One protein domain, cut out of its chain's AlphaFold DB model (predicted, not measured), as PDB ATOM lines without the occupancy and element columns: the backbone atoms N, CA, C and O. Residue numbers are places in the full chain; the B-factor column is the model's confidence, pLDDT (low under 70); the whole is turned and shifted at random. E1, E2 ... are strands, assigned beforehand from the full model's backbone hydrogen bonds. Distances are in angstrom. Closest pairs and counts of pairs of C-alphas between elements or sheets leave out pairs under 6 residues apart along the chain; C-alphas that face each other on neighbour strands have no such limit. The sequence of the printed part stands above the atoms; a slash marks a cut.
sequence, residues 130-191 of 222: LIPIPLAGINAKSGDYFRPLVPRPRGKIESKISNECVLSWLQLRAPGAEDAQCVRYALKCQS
ATOM      1  N   LEU A 130     107.657  66.722  83.189       81.19
ATOM      2  CA  LEU A 130     108.081  65.405  82.710       81.19
ATOM      3  C   LEU A 130     107.289  64.315  83.431       81.19
ATOM      4  O   LEU A 130     107.278  64.274  84.666       81.19
ATOM      5  N   ILE A 131     106.646  63.450  82.654       82.25
ATOM      6  CA  ILE A 131     105.791  62.366  83.128       82.25
ATOM      7  C   ILE A 131     106.558  61.043  82.974       82.25
ATOM      8  O   ILE A 131     107.135  60.793  81.914       82.25
ATOM      9  N   PRO A 132     106.602  60.183  84.007       80.38
ATOM     10  CA  PRO A 132     107.104  58.823  83.856       80.38
ATOM     11  C   PRO A 132     106.274  58.045  82.831       80.38
ATOM     12  O   PRO A 132     105.048  58.088  82.847       80.38
ATOM     13  N   ILE A 133     106.946  57.314  81.954       82.38
ATOM     14  CA  ILE A 133     106.312  56.567  80.870       82.38
ATOM     15  C   ILE A 133     105.831  55.226  81.432       82.38
ATOM     16  O   ILE A 133     106.678  54.482  81.944       82.38
ATOM     17  N   PRO A 134     104.529  54.897  81.348       81.94
ATOM     18  CA  PRO A 134     104.046  53.561  81.670       81.94
ATOM     19  C   PRO A 134     104.542  52.579  80.606       81.94
ATOM     20  O   PRO A 134     104.426  52.828  79.405       81.94
ATOM     21  N   LEU A 135     105.124  51.469  81.040       81.12
ATOM     22  CA  LEU A 135     105.628  50.410  80.180       81.12
ATOM     23  C   LEU A 135     105.020  49.087  80.617       81.12
ATOM     24  O   LEU A 135     105.060  48.739  81.798       81.12
ATOM     25  N   ALA A 136     104.507  48.348  79.634       80.12
ATOM     26  CA  ALA A 136     104.001  47.011  79.863       80.12
ATOM     27  C   ALA A 136     105.126  46.075  80.317       80.12
ATOM     28  O   ALA A 136     106.268  46.158  79.833       80.12
ATOM     29  N   GLY A 137     104.780  45.163  81.220       76.88
ATOM     30  CA  GLY A 137     105.616  44.015  81.534       76.88
ATOM     31  C   GLY A 137     105.990  43.216  80.281       76.88
ATOM     32  O   GLY A 137     105.240  43.144  79.312       76.88
ATOM     33  N   ILE A 138     107.177  42.610  80.283       77.44
ATOM     34  CA  ILE A 138     107.670  41.801  79.156       77.44
ATOM     35  C   ILE A 138     106.893  40.474  79.057       77.44
ATOM     36  O   ILE A 138     106.781  39.896  77.981       77.44
ATOM     37  N   ASN A 139     106.352  39.985  80.173       78.44
ATOM     38  CA  ASN A 139     105.527  38.785  80.238       78.44
ATOM     39  C   ASN A 139     104.457  38.906  81.337       78.44
ATOM     40  O   ASN A 139     104.501  39.819  82.157       78.44
ATOM     41  N   ALA A 140     103.545  37.932  81.400       75.44
ATOM     42  CA  ALA A 140     102.453  37.885  82.379       75.44
ATOM     43  C   ALA A 140     102.903  37.845  83.857       75.44
ATOM     44  O   ALA A 140     102.084  38.048  84.746       75.44
ATOM     45  N   LYS A 141     104.188  37.568  84.133       77.50
ATOM     46  CA  LYS A 141     104.762  37.539  85.491       77.50
ATOM     47  C   LYS A 141     105.436  38.857  85.884       77.50
ATOM     48  O   LYS A 141     105.663  39.092  87.066       77.50
ATOM     49  N   SER A 142     105.776  39.707  84.920       79.00
ATOM     50  CA  SER A 142     106.282  41.057  85.165       79.00
ATOM     51  C   SER A 142     105.116  42.037  85.103       79.00
ATOM     52  O   SER A 142     104.481  42.143  84.060       79.00
ATOM     53  N   GLY A 143     104.829  42.741  86.196       79.75
ATOM     54  CA  GLY A 143     103.825  43.806  86.187       79.75
ATOM     55  C   GLY A 143     104.261  45.013  85.354       79.75
ATOM     56  O   GLY A 143     105.436  45.155  84.994       79.75
ATOM     57  N   ASP A 144     103.310  45.900  85.083       83.62
ATOM     58  CA  ASP A 144     103.587  47.196  84.472       83.62
ATOM     59  C   ASP A 144     104.510  48.028  85.366       83.62
ATOM     60  O   ASP A 144     104.449  47.980  86.598       83.62
ATOM     61  N   TYR A 145     105.385  48.809  84.743       82.06
ATOM     62  CA  TYR A 145     106.352  49.635  85.454       82.06
ATOM     63  C   TYR A 145     106.527  50.987  84.774       82.06
ATOM     64  O   TYR A 145     106.216  51.171  83.600       82.06
ATOM     65  N   PHE A 146     107.065  51.953  85.513       79.62
ATOM     66  CA  PHE A 146     107.312  53.294  84.997       79.62
ATOM     67  C   PHE A 146     108.798  53.518  84.761       79.62
ATOM     68  O   PHE A 146     109.633  53.168  85.598       79.62
ATOM     69  N   ARG A 147     109.140  54.163  83.643       78.56
ATOM     70  CA  ARG A 147     110.493  54.687  83.423       78.56
ATOM     71  C   ARG A 147     110.471  56.190  83.182       78.56
ATOM     72  O   ARG A 147     109.662  56.666  82.393       78.56
ATOM     73  N   PRO A 148     111.384  56.954  83.809       70.69
ATOM     74  CA  PRO A 148     111.487  58.387  83.554       70.69
ATOM     75  C   PRO A 148     112.009  58.679  82.145       70.69
ATOM     76  O   PRO A 148     111.678  59.717  81.583       70.69
ATOM     77  N   LEU A 149     112.827  57.772  81.595       82.25
ATOM     78  CA  LEU A 149     113.498  57.908  80.309       82.25
ATOM     79  C   LEU A 149     113.476  56.589  79.538       82.25
ATOM     80  O   LEU A 149     113.676  55.517  80.116       82.25
ATOM     81  N   VAL A 150     113.327  56.678  78.218       82.50
ATOM     82  CA  VAL A 150     113.404  55.536  77.297       82.50
ATOM     83  C   VAL A 150     114.389  55.815  76.160       82.50
ATOM     84  O   VAL A 150     114.562  56.966  75.777       82.50
ATOM     85  N   PRO A 151     115.071  54.794  75.613       81.62
ATOM     86  CA  PRO A 151     115.995  54.984  74.490       81.62
ATOM     87  C   PRO A 151     115.271  55.271  73.168       81.62
ATOM     88  O   PRO A 151     115.827  55.924  72.293       81.62
ATOM     89  N   ARG A 152     114.029  54.795  73.010       81.56
ATOM     90  CA  ARG A 152     113.178  55.086  71.854       81.56
ATOM     91  C   ARG A 152     111.740  55.327  72.318       81.56
ATOM     92  O   ARG A 152     111.252  54.518  73.116       81.56
ATOM     93  N   PRO A 153     111.079  56.397  71.848       80.00
ATOM     94  CA  PRO A 153     109.666  56.618  72.118       80.00
ATOM     95  C   PRO A 153     108.837  55.468  71.531       80.00
ATOM     96  O   PRO A 153     109.188  54.909  70.491       80.00
ATOM     97  N   ARG A 154     107.759  55.079  72.214       73.81
ATOM     98  CA  ARG A 154     106.834  54.028  71.758       73.81
ATOM     99  C   ARG A 154     105.425  54.593  71.661       73.81
ATOM    100  O   ARG A 154     105.011  55.347  72.535       73.81
ATOM    101  N   GLY A 155     104.694  54.170  70.634       74.62
ATOM    102  CA  GLY A 155     103.341  54.649  70.364       74.62
ATOM    103  C   GLY A 155     103.310  56.039  69.727       74.62
ATOM    104  O   GLY A 155     104.318  56.747  69.658       74.62
ATOM    105  N   LYS A 156     102.128  56.412  69.243       72.88
ATOM    106  CA  LYS A 156     101.836  57.742  68.710       72.88
ATOM    107  C   LYS A 156     101.076  58.524  69.775       72.88
ATOM    108  O   LYS A 156     100.117  58.012  70.345       72.88
ATOM    109  N   ILE A 157     101.524  59.743  70.053       76.12
ATOM    110  CA  ILE A 157     100.785  60.666  70.911       76.12
ATOM    111  C   ILE A 157      99.799  61.403  70.009       76.12
ATOM    112  O   ILE A 157     100.212  62.088  69.076       76.12
ATOM    113  N   GLU A 158      98.506  61.230  70.259       70.62
ATOM    114  CA  GLU A 158      97.450  61.948  69.550       70.62
ATOM    115  C   GLU A 158      96.762  62.901  70.524       70.62
ATOM    116  O   GLU A 158      96.008  62.479  71.400       70.62
ATOM    117  N   SER A 159      97.028  64.198  70.379       63.41
ATOM    118  CA  SER A 159      96.264  65.231  71.077       63.41
ATOM    119  C   SER A 159      94.921  65.390  70.374       63.41
ATOM    120  O   SER A 159      94.846  65.966  69.293       63.41
ATOM    121  N   LYS A 160      93.853  64.842  70.960       58.31
ATOM    122  CA  LYS A 160      92.503  64.888  70.370       58.31
ATOM    123  C   LYS A 160      91.804  66.244  70.525       58.31
ATOM    124  O   LYS A 160      90.774  66.455  69.896       58.31
ATOM    125  N   ILE A 161      92.327  67.144  71.363       58.00
ATOM    126  CA  ILE A 161      91.647  68.384  71.752       58.00
ATOM    127  C   ILE A 161      92.637  69.552  71.674       58.00
ATOM    128  O   ILE A 161      93.684  69.537  72.317       58.00
ATOM    129  N   SER A 162      92.296  70.573  70.885       56.88
ATOM    130  CA  SER A 162      93.157  71.721  70.547       56.88
ATOM    131  C   SER A 162      93.475  72.662  71.718       56.88
ATOM    132  O   SER A 162      94.351  73.509  71.587       56.88
ATOM    133  N   ASN A 163      92.789  72.509  72.855       55.34
ATOM    134  CA  ASN A 163      92.925  73.362  74.042       55.34
ATOM    135  C   ASN A 163      93.481  72.619  75.272       55.34
ATOM    136  O   ASN A 163      93.525  73.184  76.365       55.34
ATOM    137  N   GLU A 164      93.880  71.354  75.128       63.97
ATOM    138  CA  GLU A 164      94.422  70.560  76.233       63.97
ATOM    139  C   GLU A 164      95.951  70.585  76.284       63.97
ATOM    140  O   GLU A 164      96.631  70.977  75.334       63.97
ATOM    141  N   CYS A 165      96.501  70.167  77.428       64.12
ATOM    142  CA  CYS A 165      97.938  70.014  77.606       64.12
ATOM    143  C   CYS A 165      98.562  69.203  76.461       64.12
ATOM    144  O   CYS A 165      98.179  68.061  76.201       64.12
ATOM    145  N   VAL A 166      99.572  69.781  75.817       79.88
ATOM    146  CA  VAL A 166     100.291  69.156  74.713       79.88
ATOM    147  C   VAL A 166     101.243  68.116  75.292       79.88
ATOM    148  O   VAL A 166     102.166  68.443  76.046       79.88
ATOM    149  N   LEU A 167     100.994  66.848  74.966       84.06
ATOM    150  CA  LEU A 167     101.906  65.750  75.251       84.06
ATOM    151  C   LEU A 167     102.888  65.607  74.088       84.06
ATOM    152  O   LEU A 167     102.487  65.542  72.930       84.06
ATOM    153  N   SER A 168     104.178  65.538  74.391       85.06
ATOM    154  CA  SER A 168     105.225  65.402  73.382       85.06
ATOM    155  C   SER A 168     106.426  64.625  73.909       85.06
ATOM    156  O   SER A 168     106.644  64.488  75.116       85.06
ATOM    157  N   TRP A 169     107.213  64.077  72.986       85.00
ATOM    158  CA  TRP A 169     108.484  63.444  73.311       85.00
ATOM    159  C   TRP A 169     109.580  64.503  73.377       85.00
ATOM    160  O   TRP A 169     109.868  65.161  72.385       85.00
ATOM    161  N   LEU A 170     110.211  64.640  74.541       81.62
ATOM    162  CA  LEU A 170     111.390  65.477  74.720       81.62
ATOM    163  C   LEU A 170     112.644  64.633  74.512       81.62
ATOM    164  O   LEU A 170     112.886  63.691  75.273       81.62
ATOM    165  N   GLN A 171     113.448  64.990  73.517       83.62
ATOM    166  CA  GLN A 171     114.763  64.401  73.310       83.62
ATOM    167  C   GLN A 171     115.765  65.005  74.304       83.62
ATOM    168  O   GLN A 171     115.864  66.214  74.468       83.62
ATOM    169  N   LEU A 172     116.520  64.154  74.989       77.56
ATOM    170  CA  LEU A 172     117.567  64.522  75.932       77.56
ATOM    171  C   LEU A 172     118.887  63.924  75.457       77.56
ATOM    172  O   LEU A 172     118.978  62.722  75.196       77.56
ATOM    173  N   ARG A 173     119.920  64.762  75.380       73.50
ATOM    174  CA  ARG A 173     121.292  64.349  75.071       73.50
ATOM    175  C   ARG A 173     122.176  64.599  76.283       73.50
ATOM    176  O   ARG A 173     122.037  65.625  76.949       73.50
ATOM    177  N   ALA A 174     123.066  63.658  76.583       62.22
ATOM    178  CA  ALA A 174     124.100  63.903  77.578       62.22
ATOM    179  C   ALA A 174     125.064  64.991  77.052       62.22
ATOM    180  O   ALA A 174     125.393  64.974  75.863       62.22
ATOM    181  N   PRO A 175     125.512  65.938  77.897       55.84
ATOM    182  CA  PRO A 175     126.488  66.936  77.476       55.84
ATOM    183  C   PRO A 175     127.775  66.246  77.004       55.84
ATOM    184  O   PRO A 175     128.326  65.429  77.737       55.84
ATOM    185  N   GLY A 176     128.236  66.567  75.792       59.47
ATOM    186  CA  GLY A 176     129.453  65.989  75.205       59.47
ATOM    187  C   GLY A 176     129.286  64.607  74.562       59.47
ATOM    188  O   GLY A 176     130.282  64.012  74.168       59.47
ATOM    189  N   ALA A 177     128.061  64.085  74.447       59.22
ATOM    190  CA  ALA A 177     127.811  62.832  73.744       59.22
ATOM    191  C   ALA A 177     127.387  63.089  72.290       59.22
ATOM    192  O   ALA A 177     126.259  63.518  72.033       59.22
ATOM    193  N   GLU A 178     128.284  62.807  71.344       59.09
ATOM    194  CA  GLU A 178     127.973  62.813  69.905       59.09
ATOM    195  C   GLU A 178     127.277  61.517  69.452       59.09
ATOM    196  O   GLU A 178     126.589  61.498  68.431       59.09
ATOM    197  N   ASP A 179     127.364  60.453  70.255       62.34
ATOM    198  CA  ASP A 179     126.788  59.153  69.928       62.34
ATOM    199  C   ASP A 179     125.260  59.105  70.060       62.34
ATOM    200  O   ASP A 179     124.664  59.417  71.097       62.34
ATOM    201  N   ALA A 180     124.612  58.560  69.025       61.88
ATOM    202  CA  ALA A 180     123.168  58.324  68.991       61.88
ATOM    203  C   ALA A 180     122.671  57.394  70.121       61.88
ATOM    204  O   ALA A 180     121.497  57.447  70.494       61.88
ATOM    205  N   GLN A 181     123.546  56.566  70.709       62.22
ATOM    206  CA  GLN A 181     123.213  55.692  71.847       62.22
ATOM    207  C   GLN A 181     123.024  56.452  73.173       62.22
ATOM    208  O   GLN A 181     122.403  55.933  74.106       62.22
ATOM    209  N   CYS A 182     123.501  57.695  73.259       68.06
ATOM    210  CA  CYS A 182     123.349  58.553  74.433       68.06
ATOM    211  C   CYS A 182     122.071  59.403  74.403       68.06
ATOM    212  O   CYS A 182     121.822  60.179  75.328       68.06
ATOM    213  N   VAL A 183     121.241  59.245  73.366       76.62
ATOM    214  CA  VAL A 183     119.944  59.909  73.265       76.62
ATOM    215  C   VAL A 183     118.919  59.182  74.131       76.62
ATOM    216  O   VAL A 183     118.712  57.972  74.029       76.62
ATOM    217  N   ARG A 184     118.241  59.938  74.992       81.94
ATOM    218  CA  ARG A 184     117.119  59.463  75.803       81.94
ATOM    219  C   ARG A 184     115.900  60.321  75.529       81.94
ATOM    220  O   ARG A 184     116.027  61.497  75.232       81.94
ATOM    221  N   TYR A 185     114.721  59.744  75.668       82.62
ATOM    222  CA  TYR A 185     113.459  60.443  75.488       82.62
ATOM    223  C   TYR A 185     112.690  60.455  76.799       82.62
ATOM    224  O   TYR A 185     112.618  59.436  77.492       82.62
ATOM    225  N   ALA A 186     112.116  61.606  77.127       83.75
ATOM    226  CA  ALA A 186     111.177  61.783  78.223       83.75
ATOM    227  C   ALA A 186     109.798  62.125  77.659       83.75
ATOM    228  O   ALA A 186     109.698  62.825  76.651       83.75
ATOM    229  N   LEU A 187     108.736  61.683  78.326       83.19
ATOM    230  CA  LEU A 187     107.399  62.183  78.028       83.19
ATOM    231  C   LEU A 187     107.229  63.545  78.709       83.19
ATOM    232  O   LEU A 187     107.390  63.664  79.927       83.19
ATOM    233  N   LYS A 188     106.936  64.577  77.923       84.31
ATOM    234  CA  LYS A 188     106.714  65.952  78.372       84.31
ATOM    235  C   LYS A 188     105.240  66.293  78.195       84.31
ATOM    236  O   LYS A 188     104.628  65.956  77.194       84.31
ATOM    237  N   CYS A 189     104.686  66.965  79.189       84.44
ATOM    238  CA  CYS A 189     103.376  67.591  79.161       84.44
ATOM    239  C   CYS A 189     103.581  69.096  79.286       84.44
ATOM    240  O   CYS A 189     104.375  69.538  80.125       84.44
ATOM    241  N   GLN A 190     102.910  69.868  78.440       84.75
ATOM    242  CA  GLN A 190     103.035  71.316  78.387       84.75
ATOM    243  C   GLN A 190     101.659  71.975  78.356       84.75
ATOM    244  O   GLN A 190     100.774  71.535  77.630       84.75
ATOM    245  N   SER A 191     101.466  73.026  79.146       85.94
ATOM    246  CA  SER A 191     100.220  73.784  79.134       85.94
ATOM    247  C   SER A 191     100.225  74.777  77.965       85.94
ATOM    248  O   SER A 191     101.176  75.557  77.858       85.94
TER     249      SER A 191
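AT A GLANCE: This is residues 130 to 191 of the 222 residues of an uncharacterized protein of Echinostoma caproni (UniProt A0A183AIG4). With little regular structure, the two hairpins make a rough T: long E3 and E4 form the bar, short E1 and E2 the stem. The printed part has 62 residues, 22 of them in the named strands E1, E2, E3, E4, in that order; it is all strand, with two antiparallel sheets, E1 - E2 and E3 - E4. It is loose, radius of gyration of the C-alphas 13.9 A, and flat, spanning 37 by 37 by 16 A.

IN THESE COORDINATES: Find C-alpha 133 at (106.312, 56.567, 80.870), where E1, residues 133 to 135, begins; E2 is residues 145 to 147. E3, residues 166 to 173, runs 21.5 A; E4, residues 183 to 190, runs 21.0 A to C-alpha 190 at (103.035, 71.316, 78.387).

HOW THE PARTS SIT: In hairpin E1 and E2, look for N 133 and O 147, 2.8 A apart. In hairpin E3 and E4, N 172 and O 184 are 2.7 A apart. E4 bends by 50 degrees at residue 187; the closest C-alphas of E1 and E4, Ile 133 and Leu 187, are 6.4 A apart. Residues 130 to 131 pair antiparallel with 187 to 188 of E4. E2 and E3 are apart.

THE WHOLE: The farthest C-alphas, Ala 140 and Gly 176, are 39.6 A apart. The printed part has no cut; E2 to E3 is a long link. Look for pLDDT under 70 at residues 159 to 165 and 174 to 182.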